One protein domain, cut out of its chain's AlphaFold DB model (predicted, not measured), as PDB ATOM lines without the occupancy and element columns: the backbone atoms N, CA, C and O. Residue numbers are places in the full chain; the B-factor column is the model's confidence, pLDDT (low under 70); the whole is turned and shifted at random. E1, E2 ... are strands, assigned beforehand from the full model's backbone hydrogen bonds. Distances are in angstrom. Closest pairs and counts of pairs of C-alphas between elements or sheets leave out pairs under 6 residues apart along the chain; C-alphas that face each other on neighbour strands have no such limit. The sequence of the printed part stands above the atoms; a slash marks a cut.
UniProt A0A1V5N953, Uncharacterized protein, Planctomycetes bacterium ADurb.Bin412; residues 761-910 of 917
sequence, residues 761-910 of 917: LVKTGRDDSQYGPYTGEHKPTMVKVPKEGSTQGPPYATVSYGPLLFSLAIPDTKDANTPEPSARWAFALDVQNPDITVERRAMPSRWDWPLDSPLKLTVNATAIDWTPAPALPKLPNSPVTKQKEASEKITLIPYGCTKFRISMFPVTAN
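AT A GLANCE: This is residues 761 to 910 of the 917 residues of an uncharacterized protein of Planctomycetes bacterium ADurb.Bin412 (UniProt A0A1V5N953). With little regular structure, this is one strongly twisted, branched antiparallel sheet of eight strands with long loops, and residues 774 to 785 stick out. The 150 printed residues have no named helix and nine strands, E1 to E9 in order; the class is all strand, with 50 residues in named elements. The whole is compact, with radius of gyration of the C-alphas 16.8 A and spans 49 by 42 by 31 A.

HOW THE PARTS SIT: E3, residues 795 to 801, and E4, residues 804 to 810, form a hairpin; N 806 and O 799 are 2.8 A apart. E7, residues 855 to 863, and E8, residues 887 to 894, form another; N 857 and O 892 are 3.0 A apart. E8 is also antiparallel to E4, with N 807 and O 893 2.9 A apart.

IN THESE COORDINATES: E1, residues 761 to 766, begins at C-alpha 761 (98.419, 78.546, 159.465). E7, 23.7 A long, ends at C-alpha 863 (104.365, 79.873, 139.151).

THE WHOLE: The printed part has no cut. The link E7 to E8 is long. Residues 770 to 778, 883 to 886 and 910 have pLDDT under 70.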
ATOM      1  N   LEU A 761      99.753  78.069 159.796       96.62
ATOM      2  CA  LEU A 761      98.419  78.546 159.465       96.62
ATOM      3  C   LEU A 761      98.452  79.236 158.104       96.62
ATOM      4  O   LEU A 761      99.130  80.245 157.934       96.62
ATOM      5  N   VAL A 762      97.674  78.716 157.155       97.38
ATOM      6  CA  VAL A 762      97.321  79.444 155.933       97.38
ATOM      7  C   VAL A 762      96.022  80.192 156.201       97.38
ATOM      8  O   VAL A 762      94.990  79.562 156.436       97.38
ATOM      9  N   LYS A 763      96.057  81.527 156.170       95.44
ATOM     10  CA  LYS A 763      94.856  82.365 156.278       95.44
ATOM     11  C   LYS A 763      94.556  82.982 154.919       95.44
ATOM     12  O   LYS A 763      95.378  83.712 154.370       95.44
ATOM     13  N   THR A 764      93.378  82.697 154.377       94.19
ATOM     14  CA  THR A 764      92.862  83.371 153.181       94.19
ATOM     15  C   THR A 764      92.144  84.665 153.554       94.19
ATOM     16  O   THR A 764      91.628  84.818 154.664       94.19
ATOM     17  N   GLY A 765      92.116  85.615 152.624       92.50
ATOM     18  CA  GLY A 765      91.451  86.901 152.805       92.50
ATOM     19  C   GLY A 765      91.173  87.599 151.479       92.50
ATOM     20  O   GLY A 765      91.358  87.026 150.400       92.50
ATOM     21  N   ARG A 766      90.705  88.845 151.569       91.50
ATOM     22  CA  ARG A 766      90.439  89.716 150.424       91.50
ATOM     23  C   ARG A 766      91.154  91.046 150.579       91.50
ATOM     24  O   ARG A 766      91.103  91.639 151.654       91.50
ATOM     25  N   ASP A 767      91.826  91.482 149.523       90.56
ATOM     26  CA  ASP A 767      92.415  92.815 149.429       90.56
ATOM     27  C   ASP A 767      91.281  93.808 149.155       90.56
ATOM     28  O   ASP A 767      90.890  94.037 148.011       90.56
ATOM     29  N   ASP A 768      90.687  94.328 150.232       80.44
ATOM     30  CA  ASP A 768      89.531  95.228 150.171       80.44
ATOM     31  C   ASP A 768      89.944  96.684 149.857       80.44
ATOM     32  O   ASP A 768      89.141  97.620 149.881       80.44
ATOM     33  N   SER A 769      91.224  96.896 149.526       78.00
ATOM     34  CA  SER A 769      91.726  98.179 149.064       78.00
ATOM     35  C   SER A 769      91.265  98.465 147.633       78.00
ATOM     36  O   SER A 769      91.834  97.992 146.649       78.00
ATOM     37  N   GLN A 770      90.250  99.320 147.504       64.19
ATOM     38  CA  GLN A 770      89.717  99.756 146.204       64.19
ATOM     39  C   GLN A 770      90.729 100.569 145.367       64.19
ATOM     40  O   GLN A 770      90.574 100.705 144.150       64.19
ATOM     41  N   TYR A 771      91.787 101.077 146.004       59.78
ATOM     42  CA  TYR A 771      92.838 101.902 145.409       59.78
ATOM     43  C   TYR A 771      94.234 101.327 145.707       59.78
ATOM     44  O   TYR A 771      94.385 100.427 146.537       59.78
ATOM     45  N   GLY A 772      95.263 101.855 145.029       57.66
ATOM     46  CA  GLY A 772      96.654 101.701 145.482       57.66
ATOM     47  C   GLY A 772      96.907 102.511 146.765       57.66
ATOM     48  O   GLY A 772      95.941 102.895 147.429       57.66
ATOM     49  N   PRO A 773      98.169 102.817 147.113       59.31
ATOM     50  CA  PRO A 773      98.452 103.747 148.200       59.31
ATOM     51  C   PRO A 773      97.709 105.074 148.035       59.31
ATOM     52  O   PRO A 773      97.476 105.544 146.917       59.31
ATOM     53  N   TYR A 774      97.324 105.646 149.173       63.88
ATOM     54  CA  TYR A 774      96.489 106.836 149.290       63.88
ATOM     55  C   TYR A 774      96.880 108.002 148.366       63.88
ATOM     56  O   TYR A 774      98.053 108.316 148.197       63.88
ATOM     57  N   THR A 775      95.882 108.680 147.787       58.28
ATOM     58  CA  THR A 775      96.066 109.639 146.679       58.28
ATOM     59  C   THR A 775      96.334 111.092 147.097       58.28
ATOM     60  O   THR A 775      96.358 111.966 146.232       58.28
ATOM     61  N   GLY A 776      96.539 111.368 148.390       56.47
ATOM     62  CA  GLY A 776      97.164 112.612 148.872       56.47
ATOM     63  C   GLY A 776      96.258 113.725 149.427       56.47
ATOM     64  O   GLY A 776      96.768 114.797 149.741       56.47
ATOM     65  N   GLU A 777      94.947 113.525 149.598       60.56
ATOM     66  CA  GLU A 777      94.085 114.519 150.272       60.56
ATOM     67  C   GLU A 777      94.167 114.388 151.809       60.56
ATOM     68  O   GLU A 777      93.677 113.426 152.374       60.56
ATOM     69  N   HIS A 778      94.739 115.343 152.547       66.19
ATOM     70  CA  HIS A 778      94.800 115.242 154.021       66.19
ATOM     71  C   HIS A 778      93.450 115.553 154.693       66.19
ATOM     72  O   HIS A 778      93.260 116.631 155.252       66.19
ATOM     73  N   LYS A 779      92.499 114.614 154.614       72.62
ATOM     74  CA  LYS A 779      91.167 114.714 155.228       72.62
ATOM     75  C   LYS A 779      90.628 113.347 155.685       72.62
ATOM     76  O   LYS A 779      90.949 112.340 155.049       72.62
ATOM     77  N   PRO A 780      89.753 113.315 156.707       79.25
ATOM     78  CA  PRO A 780      89.054 112.099 157.102       79.25
ATOM     79  C   PRO A 780      88.192 111.508 155.976       79.25
ATOM     80  O   PRO A 780      87.638 112.224 155.135       79.25
ATOM     81  N   THR A 781      88.050 110.186 155.984       84.50
ATOM     82  CA  THR A 781      87.185 109.407 155.095       84.50
ATOM     83  C   THR A 781      86.424 108.341 155.884       84.50
ATOM     84  O   THR A 781      86.877 107.863 156.923       84.50
ATOM     85  N   MET A 782      85.242 107.950 155.401       88.62
ATOM     86  CA  MET A 782      84.454 106.894 156.041       88.62
ATOM     87  C   MET A 782      85.000 105.513 155.671       88.62
ATOM     88  O   MET A 782      85.118 105.176 154.491       88.62
ATOM     89  N   VAL A 783      85.268 104.691 156.681       89.00
ATOM     90  CA  VAL A 783      85.613 103.270 156.545       89.00
ATOM     91  C   VAL A 783      84.514 102.406 157.155       89.00
ATOM     92  O   VAL A 783      83.764 102.855 158.021       89.00
ATOM     93  N   LYS A 784      84.382 101.162 156.685       90.56
ATOM     94  CA  LYS A 784      83.323 100.242 157.121       90.56
ATOM     95  C   LYS A 784      83.897  99.113 157.952       90.56
ATOM     96  O   LYS A 784      84.906  98.527 157.568       90.56
ATOM     97  N   VAL A 785      83.205  98.750 159.029       91.56
ATOM     98  CA  VAL A 785      83.433  97.463 159.695       91.56
ATOM     99  C   VAL A 785      83.110  96.355 158.684       91.56
ATOM    100  O   VAL A 785      81.968  96.300 158.206       91.56
ATOM    101  N   PRO A 786      84.074  95.501 158.298       86.81
ATOM    102  CA  PRO A 786      83.858  94.535 157.231       86.81
ATOM    103  C   PRO A 786      82.815  93.486 157.624       86.81
ATOM    104  O   PRO A 786      82.648  93.136 158.793       86.81
ATOM    105  N   LYS A 787      82.114  92.953 156.620       84.81
ATOM    106  CA  LYS A 787      81.260  91.777 156.804       84.81
ATOM    107  C   LYS A 787      82.119  90.523 156.850       84.81
ATOM    108  O   LYS A 787      82.968  90.320 155.981       84.81
ATOM    109  N   GLU A 788      81.861  89.671 157.834       79.44
ATOM    110  CA  GLU A 788      82.457  88.341 157.889       79.44
ATOM    111  C   GLU A 788      82.132  87.567 156.600       79.44
ATOM    112  O   GLU A 788      81.027  87.658 156.064       79.44
ATOM    113  N   GLY A 789      83.129  86.871 156.046       77.31
ATOM    114  CA  GLY A 789      82.992  86.177 154.762       77.31
ATOM    115  C   GLY A 789      82.886  87.084 153.524       77.31
ATOM    116  O   GLY A 789      82.506  86.587 152.463       77.31
ATOM    117  N   SER A 790      83.215  88.382 153.615       79.81
ATOM    118  CA  SER A 790      83.244  89.285 152.450       79.81
ATOM    119  C   SER A 790      84.049  88.700 151.281       79.81
ATOM    120  O   SER A 790      85.140  88.153 151.452       79.81
ATOM    121  N   THR A 791      83.512  88.846 150.069       81.50
ATOM    122  CA  THR A 791      84.151  88.441 148.808       81.50
ATOM    123  C   THR A 791      84.670  89.626 147.989       81.50
ATOM    124  O   THR A 791      85.179  89.422 146.886       81.50
ATOM    125  N   GLN A 792      84.550  90.850 148.515       83.75
ATOM    126  CA  GLN A 792      84.965  92.089 147.855       83.75
ATOM    127  C   GLN A 792      86.493  92.165 147.757       83.75
ATOM    128  O   GLN A 792      87.166  92.095 148.774       83.75
ATOM    129  N   GLY A 793      87.023  92.318 146.540       89.38
ATOM    130  CA  GLY A 793      88.457  92.495 146.284       89.38
ATOM    131  C   GLY A 793      89.220  91.224 145.853       89.38
ATOM    132  O   GLY A 793      88.699  90.102 145.958       89.38
ATOM    133  N   PRO A 794      90.455  91.378 145.331       93.12
ATOM    134  CA  PRO A 794      91.333  90.265 144.978       93.12
ATOM    135  C   PRO A 794      91.542  89.280 146.142       93.12
ATOM    136  O   PRO A 794      91.780  89.712 147.273       93.12
ATOM    137  N   PRO A 795      91.471  87.960 145.910       94.69
ATOM    138  CA  PRO A 795      91.749  86.975 146.945       94.69
ATOM    139  C   PRO A 795      93.253  86.858 147.209       94.69
ATOM    140  O   PRO A 795      94.053  86.797 146.273       94.69
ATOM    141  N   TYR A 796      93.623  86.751 148.483       95.94
ATOM    142  CA  TYR A 796      94.994  86.472 148.901       95.94
ATOM    143  C   TYR A 796      95.070  85.343 149.932       95.94
ATOM    144  O   TYR A 796      94.069  84.978 150.555       95.94
ATOM    145  N   ALA A 797      96.280  84.830 150.147       97.44
ATOM    146  CA  ALA A 797      96.630  84.022 151.306       97.44
ATOM    147  C   ALA A 797      97.911  84.521 151.984       97.44
ATOM    148  O   ALA A 797      98.804  85.072 151.339       97.44
ATOM    149  N   THR A 798      97.991  84.310 153.292       98.38
ATOM    150  CA  THR A 798      99.172  84.542 154.128       98.38
ATOM    151  C   THR A 798      99.537  83.253 154.854       98.38
ATOM    152  O   THR A 798      98.676  82.398 155.081       98.38
ATOM    153  N   VAL A 799     100.810  83.107 155.225       98.56
ATOM    154  CA  VAL A 799     101.303  81.971 156.014       98.56
ATOM    155  C   VAL A 799     101.882  82.500 157.320       98.56
ATOM    156  O   VAL A 799     102.737  83.383 157.290       98.56
ATOM    157  N   SER A 800     101.442  81.976 158.461       98.38
ATOM    158  CA  SER A 800     102.029  82.277 159.771       98.38
ATOM    159  C   SER A 800     102.383  81.009 160.547       98.38
ATOM    160  O   SER A 800     101.884  79.919 160.258       98.38
ATOM    161  N   TYR A 801     103.281  81.145 161.522       98.00
ATOM    162  CA  TYR A 801     103.732  80.051 162.379       98.00
ATOM    163  C   TYR A 801     104.165  80.626 163.733       98.00
ATOM    164  O   TYR A 801     105.138  81.375 163.817       98.00
ATOM    165  N   GLY A 802     103.388  80.345 164.783       97.38
ATOM    166  CA  GLY A 802     103.470  81.117 166.027       97.38
ATOM    167  C   GLY A 802     103.079  82.589 165.794       97.38
ATOM    168  O   GLY A 802     102.183  82.849 164.985       97.38
ATOM    169  N   PRO A 803     103.760  83.565 166.427       97.75
ATOM    170  CA  PRO A 803     103.509  84.991 166.196       97.75
ATOM    171  C   PRO A 803     104.133  85.522 164.887       97.75
ATOM    172  O   PRO A 803     103.950  86.691 164.546       97.75
ATOM    173  N   LEU A 804     104.891  84.699 164.150       98.69
ATOM    174  CA  LEU A 804     105.628  85.109 162.951       98.69
ATOM    175  C   LEU A 804     104.783  84.968 161.675       98.69
ATOM    176  O   LEU A 804     104.253  83.896 161.378       98.69
ATOM    177  N   LEU A 805     104.732  86.036 160.879       98.75
ATOM    178  CA  LEU A 805     104.319  86.032 159.476       98.75
ATOM    179  C   LEU A 805     105.487  85.537 158.612       98.75
ATOM    180  O   LEU A 805     106.635  85.920 158.839       98.75
ATOM    181  N   PHE A 806     105.196  84.725 157.599       98.81
ATOM    182  CA  PHE A 806     106.178  84.194 156.657       98.81
ATOM    183  C   PHE A 806     105.988  84.763 155.254       98.81
ATOM    184  O   PHE A 806     104.871  84.951 154.770       98.81
ATOM    185  N   SER A 807     107.118  85.004 154.598       98.69
ATOM    186  CA  SER A 807     107.210  85.697 153.319       98.69
ATOM    187  C   SER A 807     108.151  84.965 152.375       98.69
ATOM    188  O   SER A 807     109.198  84.460 152.788       98.69
ATOM    189  N   LEU A 808     107.824  84.976 151.084       98.62
ATOM    190  CA  LEU A 808     108.779  84.637 150.039       98.62
ATOM    191  C   LEU A 808     109.727  85.825 149.897       98.62
ATOM    192  O   LEU A 808     109.313  86.905 149.470       98.62
ATOM    193  N   ALA A 809     110.981  85.634 150.296       97.94
ATOM    194  CA  ALA A 809     111.999  86.665 150.194       97.94
ATOM    195  C   ALA A 809     112.385  86.905 148.731       97.94
ATOM    196  O   ALA A 809     112.688  85.969 147.993       97.94
ATOM    197  N   ILE A 810     112.455  88.175 148.350       97.75
ATOM    198  CA  ILE A 810     113.231  88.626 147.199       97.75
ATOM    199  C   ILE A 810     114.550  89.121 147.808       97.75
ATOM    200  O   ILE A 810     114.512  90.073 148.591       97.75
ATOM    201  N   PRO A 811     115.697  88.461 147.566       97.00
ATOM    202  CA  PRO A 811     116.942  88.839 148.221       97.00
ATOM    203  C   PRO A 811     117.327  90.289 147.920       97.00
ATOM    204  O   PRO A 811     117.323  90.709 146.765       97.00
ATOM    205  N   ASP A 812     117.672  91.050 148.956       94.50
ATOM    206  CA  ASP A 812     118.413  92.297 148.800       94.50
ATOM    207  C   ASP A 812     119.907  91.995 148.567       94.50
ATOM    208  O   ASP A 812     120.446  91.044 149.131       94.50
ATOM    209  N   THR A 813     120.556  92.758 147.681       92.50
ATOM    210  CA  THR A 813     121.909  92.452 147.173       92.50
ATOM    211  C   THR A 813     122.977  93.366 147.776       92.50
ATOM    212  O   THR A 813     123.687  92.983 148.700       92.50
ATOM    213  N   LYS A 814     123.108  94.586 147.249       88.00
ATOM    214  CA  LYS A 814     124.074  95.596 147.702       88.00
ATOM    215  C   LYS A 814     123.614  96.306 148.979       88.00
ATOM    216  O   LYS A 814     124.433  96.654 149.825       88.00
ATOM    217  N   ASP A 815     122.316  96.571 149.067       91.62
ATOM    218  CA  ASP A 815     121.657  97.343 150.115       91.62
ATOM    219  C   ASP A 815     120.151  97.017 150.135       91.62
ATOM    220  O   ASP A 815     119.623  96.404 149.204       91.62
ATOM    221  N   ALA A 816     119.439  97.470 151.172       92.81
ATOM    222  CA  ALA A 816     118.002  97.229 151.369       92.81
ATOM    223  C   ALA A 816     117.078  97.870 150.297       92.81
ATOM    224  O   ALA A 816     115.850  97.722 150.360       92.81
ATOM    225  N   ASN A 817     117.656  98.567 149.309       94.75
ATOM    226  CA  ASN A 817     116.971  99.163 148.163       94.75
ATOM    227  C   ASN A 817     117.298  98.468 146.830       94.75
ATOM    228  O   ASN A 817     116.681  98.796 145.823       94.75
ATOM    229  N   THR A 818     118.193  97.478 146.801       95.25
ATOM    230  CA  THR A 818     118.595  96.801 145.559       95.25
ATOM    231  C   THR A 818     118.148  95.327 145.560       95.25
ATOM    232  O   THR A 818     118.879  94.480 146.083       95.25
ATOM    233  N   PRO A 819     116.972  94.984 144.995       95.75
ATOM    234  CA  PRO A 819     116.508  93.599 144.904       95.75
ATOM    235  C   PRO A 819     117.310  92.805 143.865       95.75
ATOM    236  O   PRO A 819     117.763  93.360 142.865       95.75
ATOM    237  N   GLU A 820     117.445  91.497 144.077       96.69
ATOM    238  CA  GLU A 820     118.043  90.546 143.135       96.69
ATOM    239  C   GLU A 820     117.193  90.439 141.848       96.69
ATOM    240  O   GLU A 820     116.081  89.900 141.904       96.69
ATOM    241  N   PRO A 821     117.676  90.912 140.678       93.56
ATOM    242  CA  PRO A 821     116.870  90.962 139.455       93.56
ATOM    243  C   PRO A 821     116.457  89.591 138.905       93.56
ATOM    244  O   PRO A 821     115.480  89.506 138.162       93.56
ATOM    245  N   SER A 822     117.186  88.521 139.241       94.81
ATOM    246  CA  SER A 822     116.874  87.149 138.814       94.81
ATOM    247  C   SER A 822     115.915  86.399 139.751       94.81
ATOM    248  O   SER A 822     115.539  85.259 139.464       94.81
ATOM    249  N   ALA A 823     115.490  87.014 140.862       95.38
ATOM    250  CA  ALA A 823     114.633  86.368 141.849       95.38
ATOM    251  C   ALA A 823     113.250  86.014 141.272       95.38
ATOM    252  O   ALA A 823     112.492  86.878 140.831       95.38
ATOM    253  N   ARG A 824     112.877  84.732 141.342       95.19
ATOM    254  CA  ARG A 824     111.514  84.270 141.039       95.19
ATOM    255  C   ARG A 824     110.618  84.541 142.248       95.19
ATOM    256  O   ARG A 824     110.865  83.998 143.320       95.19
ATOM    257  N   TRP A 825     109.571  85.344 142.068       95.75
ATOM    258  CA  TRP A 825     108.600  85.663 143.129       95.75
ATOM    259  C   TRP A 825     107.131  85.680 142.680       95.75
ATOM    260  O   TRP A 825     106.237  85.729 143.524       95.75
ATOM    261  N   ALA A 826     106.863  85.601 141.373       95.69
ATOM    262  CA  ALA A 826     105.515  85.556 140.814       95.69
ATOM    263  C   ALA A 826     104.871  84.171 141.025       95.69
ATOM    264  O   ALA A 826     104.908  83.299 140.154       95.69
ATOM    265  N   PHE A 827     104.290  83.972 142.210       96.06
ATOM    266  CA  PHE A 827     103.684  82.713 142.640       96.06
ATOM    267  C   PHE A 827     102.279  82.907 143.214       96.06
ATOM    268  O   PHE A 827     102.035  83.857 143.955       96.06
ATOM    269  N   ALA A 828     101.385  81.958 142.931       95.88
ATOM    270  CA  ALA A 828     100.139  81.766 143.668       95.88
ATOM    271  C   ALA A 828     100.300  80.622 144.681       95.88
ATOM    272  O   ALA A 828     100.778  79.546 144.318       95.88
ATOM    273  N   LEU A 829      99.891  80.831 145.933       95.75
ATOM    274  CA  LEU A 829      99.935  79.808 146.979       95.75
ATOM    275  C   LEU A 829      98.863  78.735 146.732       95.75
ATOM    276  O   LEU A 829      97.712  79.071 146.431       95.75
ATOM    277  N   ASP A 830      99.230  77.461 146.903       93.19
ATOM    278  CA  ASP A 830      98.275  76.352 146.884       93.19
ATOM    279  C   ASP A 830      97.522  76.286 148.215       93.19
ATOM    280  O   ASP A 830      97.983  75.690 149.185       93.19
ATOM    281  N   VAL A 831      96.367  76.949 148.291       92.31
ATOM    282  CA  VAL A 831      95.567  77.009 149.529       92.31
ATOM    283  C   VAL A 831      94.773  75.725 149.790       92.31
ATOM    284  O   VAL A 831      94.273  75.537 150.895       92.31
ATOM    285  N   GLN A 832      94.653  74.849 148.789       88.69
ATOM    286  CA  GLN A 832      93.948  73.571 148.880       88.69
ATOM    287  C   GLN A 832      94.866  72.454 149.399       88.69
ATOM    288  O   GLN A 832      94.434  71.621 150.194       88.69
ATOM    289  N   ASN A 833      96.127  72.443 148.965       90.50
ATOM    290  CA  ASN A 833      97.160  71.518 149.419       90.50
ATOM    291  C   ASN A 833      98.510  72.243 149.619       90.50
ATOM    292  O   ASN A 833      99.438  72.046 148.826       90.50
ATOM    293  N   PRO A 834      98.648  73.064 150.678       91.88
ATOM    294  CA  PRO A 834      99.845  73.877 150.901       91.88
ATOM    295  C   PRO A 834     101.090  73.068 151.296       91.88
ATOM    296  O   PRO A 834     102.187  73.613 151.213       91.88
ATOM    297  N   ASP A 835     100.931  71.804 151.719       94.38
ATOM    298  CA  ASP A 835     102.000  70.843 152.069       94.38
ATOM    299  C   ASP A 835     103.191  71.478 152.817       94.38
ATOM    300  O   ASP A 835     104.347  71.451 152.368       94.38
ATOM    301  N   ILE A 836     102.870  72.127 153.941       97.00
ATOM    302  CA  ILE A 836     103.828  72.943 154.683       97.00
ATOM    303  C   ILE A 836     104.780  72.057 155.479       97.00
ATOM    304  O   ILE A 836     104.350  71.305 156.355       97.00
ATOM    305  N   THR A 837     106.081  72.215 155.244       97.44
ATOM    306  CA  THR A 837     107.122  71.643 156.111       97.44
ATOM    307  C   THR A 837     107.861  72.742 156.863       97.44
ATOM    308  O   THR A 837     108.047  73.844 156.347       97.44
ATOM    309  N   VAL A 838     108.287  72.437 158.089       98.06
ATOM    310  CA  VAL A 838     109.054  73.345 158.951       98.06
ATOM    311  C   VAL A 838     110.512  72.895 158.974       98.06
ATOM    312  O   VAL A 838     110.797  71.747 159.308       98.06
ATOM    313  N   GLU A 839     111.439  73.800 158.666       97.50
ATOM    314  CA  GLU A 839     112.876  73.608 158.876       97.50
ATOM    315  C   GLU A 839     113.324  74.476 160.059       97.50
ATOM    316  O   GLU A 839     113.098  75.690 160.066       97.50
ATOM    317  N   ARG A 840     113.980  73.862 161.052       95.94
ATOM    318  CA  ARG A 840     114.641  74.566 162.159       95.94
ATOM    319  C   ARG A 840     116.126  74.200 162.214       95.94
ATOM    320  O   ARG A 840     116.487  73.026 162.146       95.94
ATOM    321  N   ARG A 841     116.977  75.209 162.385       95.75
ATOM    322  CA  ARG A 841     118.422  75.129 162.656       95.75
ATOM    323  C   ARG A 841     118.734  75.926 163.930       95.75
ATOM    324  O   ARG A 841     117.871  76.625 164.457       95.75
ATOM    325  N   ALA A 842     119.953  75.806 164.452       93.75
ATOM    326  CA  ALA A 842     120.386  76.603 165.601       93.75
ATOM    327  C   ALA A 842     120.435  78.104 165.253       93.75
ATOM    328  O   ALA A 842     120.773  78.459 164.122       93.75
ATOM    329  N   MET A 843     120.150  78.975 166.229       94.62
ATOM    330  CA  MET A 843     120.374  80.417 166.077       94.62
ATOM    331  C   MET A 843     121.853  80.709 165.763       94.62
ATOM    332  O   MET A 843     122.737  80.046 166.319       94.62
ATOM    333  N   PRO A 844     122.154  81.705 164.911       93.75
ATOM    334  CA  PRO A 844     123.521  82.178 164.723       93.75
ATOM    335  C   PRO A 844     124.055  82.838 166.004       93.75
ATOM    336  O   PRO A 844     123.293  83.318 166.841       93.75
ATOM    337  N   SER A 845     125.383  82.910 166.142       91.00
ATOM    338  CA  SER A 845     126.049  83.515 167.309       91.00
ATOM    339  C   SER A 845     125.883  85.035 167.428       91.00
ATOM    340  O   SER A 845     126.232  85.595 168.466       91.00
ATOM    341  N   ARG A 846     125.388  85.687 166.371       93.69
ATOM    342  CA  ARG A 846     124.947  87.081 166.342       93.69
ATOM    343  C   ARG A 846     123.688  87.172 165.486       93.69
ATOM    344  O   ARG A 846     123.668  86.597 164.397       93.69
ATOM    345  N   TRP A 847     122.679  87.907 165.942       95.19
ATOM    346  CA  TRP A 847     121.427  88.117 165.210       95.19
ATOM    347  C   TRP A 847     121.242  89.559 164.719       95.19
ATOM    348  O   TRP A 847     121.355  90.509 165.490       95.19
ATOM    349  N   ASP A 848     120.904  89.714 163.438       94.00
ATOM    350  CA  ASP A 848     120.616  90.994 162.774       94.00
ATOM    351  C   ASP A 848     119.407  90.913 161.811       94.00
ATOM    352  O   ASP A 848     119.235  91.763 160.939       94.00
ATOM    353  N   TRP A 849     118.551  89.896 161.974       96.31
ATOM    354  CA  TRP A 849     117.463  89.537 161.045       96.31
ATOM    355  C   TRP A 849     117.947  89.223 159.604       96.31
ATOM    356  O   TRP A 849     117.500  89.852 158.633       96.31
ATOM    357  N   PRO A 850     118.863  88.246 159.430       95.44
ATOM    358  CA  PRO A 850     119.437  87.868 158.139       95.44
ATOM    359  C   PRO A 850     118.455  87.076 157.264       95.44
ATOM    360  O   PRO A 850     117.559  86.395 157.760       95.44
ATOM    361  N   LEU A 851     118.676  87.080 155.942       96.12
ATOM    362  CA  LEU A 851     117.899  86.251 155.007       96.12
ATOM    363  C   LEU A 851     118.062  84.741 155.266       96.12
ATOM    364  O   LEU A 851     117.110  83.987 155.065       96.12
ATOM    365  N   ASP A 852     119.230  84.282 155.742       95.56
ATOM    366  CA  ASP A 852     119.417  82.881 156.153       95.56
ATOM    367  C   ASP A 852     118.847  82.621 157.557       95.56
ATOM    368  O   ASP A 852     119.564  82.299 158.504       95.56
ATOM    369  N   SER A 853     117.529  82.777 157.687       96.62
ATOM    370  CA  SER A 853     116.809  82.513 158.932       96.62
ATOM    371  C   SER A 853     117.035  81.065 159.421       96.62
ATOM    372  O   SER A 853     117.010  80.124 158.613       96.62
ATOM    373  N   PRO A 854     117.210  80.840 160.736       96.31
ATOM    374  CA  PRO A 854     117.276  79.507 161.331       96.31
ATOM    375  C   PRO A 854     115.912  78.812 161.355       96.31
ATOM    376  O   PRO A 854     115.862  77.599 161.522       96.31
ATOM    377  N   LEU A 855     114.818  79.550 161.154       98.19
ATOM    378  CA  LEU A 855     113.470  79.018 160.979       98.19
ATOM    379  C   LEU A 855     112.972  79.348 159.566       98.19
ATOM    380  O   LEU A 855     112.920  80.519 159.183       98.19
ATOM    381  N   LYS A 856     112.599  78.320 158.802       98.56
ATOM    382  CA  LYS A 856     112.054  78.431 157.441       98.56
ATOM    383  C   LYS A 856     110.832  77.527 157.296       98.56
ATOM    384  O   LYS A 856     110.717  76.516 157.988       98.56
ATOM    385  N   LEU A 857     109.945  77.870 156.367       98.56
ATOM    386  CA  LEU A 857     108.859  76.995 155.923       98.56
ATOM    387  C   LEU A 857     109.064  76.662 154.444       98.56
ATOM    388  O   LEU A 857     109.475  77.540 153.687       98.56
ATOM    389  N   THR A 858     108.731  75.451 154.001       98.31
ATOM    390  CA  THR A 858     108.489  75.202 152.566       98.31
ATOM    391  C   THR A 858     107.002  75.012 152.331       98.31
ATOM    392  O   THR A 858     106.339  74.395 153.161       98.31
ATOM    393  N   VAL A 859     106.474  75.568 151.241       97.25
ATOM    394  CA  VAL A 859     105.043  75.522 150.898       97.25
ATOM    395  C   VAL A 859     104.859  75.248 149.408       97.25
ATOM    396  O   VAL A 859     105.681  75.671 148.591       97.25
ATOM    397  N   ASN A 860     103.771  74.575 149.044       95.44
ATOM    398  CA  ASN A 860     103.373  74.413 147.649       95.44
ATOM    399  C   ASN A 860     102.866  75.740 147.074       95.44
ATOM    400  O   ASN A 860     101.952  76.372 147.611       95.44
ATOM    401  N   ALA A 861     103.419  76.127 145.931       95.06
ATOM    402  CA  ALA A 861     102.954  77.255 145.144       95.06
ATOM    403  C   ALA A 861     103.007  76.924 143.648       95.06
ATOM    404  O   ALA A 861     103.682  75.993 143.219       95.06
ATOM    405  N   THR A 862     102.272  77.681 142.840       93.44
ATOM    406  CA  THR A 862     102.260  77.571 141.376       93.44
ATOM    407  C   THR A 862     102.876  78.837 140.796       93.44
ATOM    408  O   THR A 862     102.495  79.933 141.206       93.44
ATOM    409  N   ALA A 863     103.826  78.714 139.867       93.19
ATOM    410  CA  ALA A 863     104.365  79.873 139.151       93.19
ATOM    411  C   ALA A 863     103.279  80.490 138.254       93.19
ATOM    412  O   ALA A 863     102.538  79.763 137.591       93.19
ATOM    413  N   ILE A 864     103.172  81.821 138.233       92.88
ATOM    414  CA  ILE A 864     102.113  82.540 137.507       92.88
ATOM    415  C   ILE A 864     102.682  83.668 136.645       92.88
ATOM    416  O   ILE A 864     103.711  84.258 136.972       92.88
ATOM    417  N   ASP A 865     101.976  84.011 135.568       90.75
ATOM    418  CA  ASP A 865     102.227  85.248 134.827       90.75
ATOM    419  C   ASP A 865     101.614  86.429 135.598       90.75
ATOM    420  O   ASP A 865     100.421  86.721 135.501       90.75
ATOM    421  N   TRP A 866     102.426  87.047 136.457       92.69
ATOM    422  CA  TRP A 866     102.037  88.195 137.271       92.69
ATOM    423  C   TRP A 866     103.158  89.234 137.276       92.69
ATOM    424  O   TRP A 866     104.180  89.080 137.939       92.69
ATOM    425  N   THR A 867     102.941  90.307 136.517       91.31
ATOM    426  CA  THR A 867     103.902  91.395 136.281       91.31
ATOM    427  C   THR A 867     103.314  92.752 136.716       91.31
ATOM    428  O   THR A 867     103.046  93.624 135.889       91.31
ATOM    429  N   PRO A 868     103.045  92.955 138.023       91.06
ATOM    430  CA  PRO A 868     102.439  94.185 138.526       91.06
ATOM    431  C   PRO A 868     103.355  95.401 138.313       91.06
ATOM    432  O   PRO A 868     104.564  95.341 138.531       91.06
ATOM    433  N   ALA A 869     102.769  96.538 137.933       90.31
ATOM    434  CA  ALA A 869     103.511  97.783 137.738       90.31
ATOM    435  C   ALA A 869     104.064  98.311 139.082       90.31
ATOM    436  O   ALA A 869     103.265  98.515 139.996       90.31
ATOM    437  N   PRO A 870     105.375  98.608 139.218       88.81
ATOM    438  CA  PRO A 870     105.981  99.012 140.494       88.81
ATOM    439  C   PRO A 870     105.307 100.191 141.204       88.81
ATOM    440  O   PRO A 870     105.220 100.179 142.427       88.81
ATOM    441  N   ALA A 871     104.809 101.184 140.460       84.50
ATOM    442  CA  ALA A 871     104.206 102.383 141.040       84.50
ATOM    443  C   ALA A 871     102.791 102.153 141.608       84.50
ATOM    444  O   ALA A 871     102.450 102.733 142.632       84.50
ATOM    445  N   LEU A 872     101.974 101.316 140.958       85.25
ATOM    446  CA  LEU A 872     100.584 101.023 141.345       85.25
ATOM    447  C   LEU A 872     100.287  99.516 141.197       85.25
ATOM    448  O   LEU A 872      99.491  99.116 140.339       85.25
ATOM    449  N   PRO A 873     100.960  98.661 141.986       89.69
ATOM    450  CA  PRO A 873     100.840  97.215 141.875       89.69
ATOM    451  C   PRO A 873      99.487  96.706 142.384       89.69
ATOM    452  O   PRO A 873      98.854  97.315 143.246       89.69
ATOM    453  N   LYS A 874      99.044  95.566 141.843       91.00
ATOM    454  CA  LYS A 874      97.785  94.897 142.205       91.00
ATOM    455  C   LYS A 874      97.957  93.382 142.202       91.00
ATOM    456  O   LYS A 874      98.735  92.847 141.409       91.00
ATOM    457  N   LEU A 875      97.208  92.697 143.065       94.06
ATOM    458  CA  LEU A 875      97.028  91.246 142.997       94.06
ATOM    459  C   LEU A 875      96.142  90.857 141.790       94.06
ATOM    460  O   LEU A 875      95.353  91.684 141.327       94.06
ATOM    461  N   PRO A 876      96.219  89.608 141.293       93.62
ATOM    462  CA  PRO A 876      95.252  89.074 140.334       93.62
ATOM    463  C   PRO A 876      93.823  89.095 140.903       93.62
ATOM    464  O   PRO A 876      93.584  88.620 142.009       93.62
ATOM    465  N   ASN A 877      92.858  89.609 140.134       90.81
ATOM    466  CA  ASN A 877      91.469  89.801 140.592       90.81
ATOM    467  C   ASN A 877      90.731  88.499 140.969       90.81
ATOM    468  O   ASN A 877      89.763  88.541 141.726       90.81
ATOM    469  N   SER A 878      91.175  87.358 140.438       90.75
ATOM    470  CA  SER A 878      90.556  86.040 140.612       90.75
ATOM    471  C   SER A 878      91.614  84.996 140.987       90.75
ATOM    472  O   SER A 878      92.781  85.179 140.631       90.75
ATOM    473  N   PRO A 879      91.230  83.883 141.643       91.12
ATOM    474  CA  PRO A 879      92.132  82.756 141.868       91.12
ATOM    475  C   PRO A 879      92.705  82.224 140.549       91.12
ATOM    476  O   PRO A 879      91.990  82.139 139.547       91.12
ATOM    477  N   VAL A 880      93.983  81.849 140.544       89.62
ATOM    478  CA  VAL A 880      94.682  81.399 139.333       89.62
ATOM    479  C   VAL A 880      94.444  79.906 139.106       89.62
ATOM    480  O   VAL A 880      94.635  79.090 140.008       89.62
ATOM    481  N   THR A 881      94.035  79.523 137.896       81.75
ATOM    482  CA  THR A 881      93.804  78.115 137.544       81.75
ATOM    483  C   THR A 881      95.102  77.314 137.602       81.75
ATOM    484  O   THR A 881      96.040  77.570 136.847       81.75
ATOM    485  N   LYS A 882      95.143  76.304 138.476       70.88
ATOM    486  CA  LYS A 882      96.285  75.400 138.624       70.88
ATOM    487  C   LYS A 882      96.445  74.511 137.384       70.88
ATOM    488  O   LYS A 882      95.534  73.760 137.032       70.88
ATOM    489  N   GLN A 883      97.614  74.547 136.747       66.81
ATOM    490  CA  GLN A 883      97.996  73.536 135.755       66.81
ATOM    491  C   GLN A 883      98.457  72.262 136.484       66.81
ATOM    492  O   GLN A 883      99.143  72.342 137.503       66.81
ATOM    493  N   LYS A 884      98.062  71.083 135.982       56.97
ATOM    494  CA  LYS A 884      98.095  69.810 136.737       56.97
ATOM    495  C   LYS A 884      99.477  69.380 137.259       56.97
ATOM    496  O   LYS A 884      99.530  68.667 138.252       56.97
ATOM    497  N   GLU A 885     100.557  69.834 136.623       57.34
ATOM    498  CA  GLU A 885     101.952  69.500 136.961       57.34
ATOM    499  C   GLU A 885     102.768  70.714 137.464       57.34
ATOM    500  O   GLU A 885     103.976  70.612 137.643       57.34
ATOM    501  N   ALA A 886     102.138  71.875 137.695       61.91
ATOM    502  CA  ALA A 886     102.838  73.157 137.873       61.91
ATOM    503  C   ALA A 886     103.068  73.610 139.332       61.91
ATOM    504  O   ALA A 886     103.419  74.770 139.557       61.91
ATOM    505  N   SER A 887     102.863  72.738 140.327       79.75
ATOM    506  CA  SER A 887     103.200  73.057 141.722       79.75
ATOM    507  C   SER A 887     104.670  72.780 142.022       79.75
ATOM    508  O   SER A 887     105.132  71.653 141.866       79.75
ATOM    509  N   GLU A 888     105.371  73.783 142.542       91.56
ATOM    510  CA  GLU A 888     106.716  73.663 143.101       91.56
ATOM    511  C   GLU A 888     106.728  74.051 144.587       91.56
ATOM    512  O   GLU A 888     105.860  74.791 145.059       91.56
ATOM    513  N   LYS A 889     107.719  73.555 145.339       95.19
ATOM    514  CA  LYS A 889     107.939  73.990 146.721       95.19
ATOM    515  C   LYS A 889     108.791  75.251 146.748       95.19
ATOM    516  O   LYS A 889     109.962  75.213 146.373       95.19
ATOM    517  N   ILE A 890     108.219  76.341 147.247       97.50
ATOM    518  CA  ILE A 890     108.940  77.587 147.530       97.50
ATOM    519  C   ILE A 890     109.308  77.655 149.016       97.50
ATOM    520  O   ILE A 890     108.620  77.085 149.862       97.50
ATOM    521  N   THR A 891     110.398  78.352 149.340       98.31
ATOM    522  CA  THR A 891     110.836  78.565 150.730       98.31
ATOM    523  C   THR A 891     110.396  79.939 151.219       98.31
ATOM    524  O   THR A 891     110.658  80.945 150.561       98.31
ATOM    525  N   LEU A 892     109.764  79.981 152.389       98.81
ATOM    526  CA  LEU A 892     109.387  81.197 153.095       98.81
ATOM    527  C   LEU A 892     110.270  81.389 154.334       98.81
ATOM    528  O   LEU A 892     110.621  80.422 155.018       98.81
ATOM    529  N   ILE A 893     110.570  82.644 154.661       98.75
ATOM    530  CA  ILE A 893     111.287  83.042 155.884       98.75
ATOM    531  C   ILE A 893     110.459  84.076 156.668       98.75
ATOM    532  O   ILE A 893     109.538  84.659 156.091       98.75
ATOM    533  N   PRO A 894     110.748  84.329 157.959       98.69
ATOM    534  CA  PRO A 894     110.017  85.317 158.745       98.69
ATOM    535  C   PRO A 894     110.066  86.707 158.100       98.69
ATOM    536  O   PRO A 894     111.139  87.180 157.715       98.69
ATOM    537  N   TYR A 895     108.914  87.376 158.029       98.62
ATOM    538  CA  TYR A 895     108.714  88.675 157.377       98.62
ATOM    539  C   TYR A 895     109.775  89.710 157.787       98.62
ATOM    540  O   TYR A 895     110.358  90.376 156.930       98.62
ATOM    541  N   GLY A 896     110.119  89.763 159.078       97.31
ATOM    542  CA  GLY A 896     111.136  90.662 159.627       97.31
ATOM    543  C   GLY A 896     112.537  90.558 159.009       97.31
ATOM    544  O   GLY A 896     113.267  91.548 158.956       97.31
ATOM    545  N   CYS A 897     112.903  89.386 158.481       97.62
ATOM    546  CA  CYS A 897     114.203  89.146 157.841       97.62
ATOM    547  C   CYS A 897     114.307  89.761 156.431       97.62
ATOM    548  O   CYS A 897     115.401  89.877 155.871       97.62
ATOM    549  N   THR A 898     113.174  90.150 155.838       97.31
ATOM    550  CA  THR A 898     113.065  90.543 154.426       97.31
ATOM    551  C   THR A 898     112.998  92.059 154.233       97.31
ATOM    552  O   THR A 898     112.354  92.772 155.004       97.31
ATOM    553  N   LYS A 899     113.622  92.559 153.158       95.31
ATOM    554  CA  LYS A 899     113.497  93.961 152.702       95.31
ATOM    555  C   LYS A 899     112.718  94.068 151.384       95.31
ATOM    556  O   LYS A 899     111.994  95.042 151.186       95.31
ATOM    557  N   PHE A 900     112.769  93.027 150.551       96.69
ATOM    558  CA  PHE A 900     111.843  92.776 149.444       96.69
ATOM    559  C   PHE A 900     111.186  91.400 149.623       96.69
ATOM    560  O   PHE A 900     111.812  90.468 150.135       96.69
ATOM    561  N   ARG A 901     109.900  91.284 149.280       97.31
ATOM    562  CA  ARG A 901     109.046  90.160 149.692       97.31
ATOM    563  C   ARG A 901     107.697  90.089 148.987       97.31
ATOM    564  O   ARG A 901     107.139  91.121 148.609       97.31
ATOM    565  N   ILE A 902     107.134  88.882 148.976       98.31
ATOM    566  CA  ILE A 902     105.695  88.612 148.867       98.31
ATOM    567  C   ILE A 902     105.243  87.912 150.156       98.31
ATOM    568  O   ILE A 902     105.841  86.916 150.558       98.31
ATOM    569  N   SER A 903     104.204  88.436 150.808       97.75
ATOM    570  CA  SER A 903     103.625  87.883 152.052       97.75
ATOM    571  C   SER A 903     102.110  87.700 151.957       97.75
ATOM    572  O   SER A 903     101.554  86.817 152.605       97.75
ATOM    573  N   MET A 904     101.446  88.519 151.135       97.75
ATOM    574  CA  MET A 904     100.061  88.331 150.704       97.75
ATOM    575  C   MET A 904     100.098  87.787 149.277       97.75
ATOM    576  O   MET A 904     100.249  88.534 148.308       97.75
ATOM    577  N   PHE A 905     100.035  86.465 149.171       98.00
ATOM    578  CA  PHE A 905     100.142  85.735 147.914       98.00
ATOM    579  C   PHE A 905      98.808  85.750 147.161       98.00
ATOM    580  O   PHE A 905      97.769  85.567 147.796       98.00
ATOM    581  N   PRO A 906      98.813  85.852 145.821       96.88
ATOM    582  CA  PRO A 906      97.735  85.317 144.991       96.88
ATOM    583  C   PRO A 906      97.416  83.855 145.364       96.88
ATOM    584  O   PRO A 906      98.273  83.148 145.891       96.88
ATOM    585  N   VAL A 907      96.208  83.370 145.072       95.31
ATOM    586  CA  VAL A 907      95.768  82.005 145.440       95.31
ATOM    587  C   VAL A 907      95.361  81.174 144.227       95.31
ATOM    588  O   VAL A 907      94.931  81.727 143.213       95.31
ATOM    589  N   THR A 908      95.462  79.850 144.327       91.38
ATOM    590  CA  THR A 908      94.998  78.919 143.284       91.38
ATOM    591  C   THR A 908      93.494  78.631 143.339       91.38
ATOM    592  O   THR A 908      92.868  78.613 144.401       91.38
ATOM    593  N   ALA A 909      92.903  78.367 142.171       82.38
ATOM    594  CA  ALA A 909      91.526  77.900 142.019       82.38
ATOM    595  C   ALA A 909      91.410  76.368 142.161       82.38
ATOM    596  O   ALA A 909      92.328  75.634 141.788       82.38
ATOM    597  N   ASN A 910      90.242  75.879 142.595       59.41
ATOM    598  CA  ASN A 910      89.893  74.457 142.496       59.41
ATOM    599  C   ASN A 910      89.796  74.041 141.015       59.41
ATOM    600  O   ASN A 910      89.166  74.734 140.220       59.41
TER     601      ASN A 910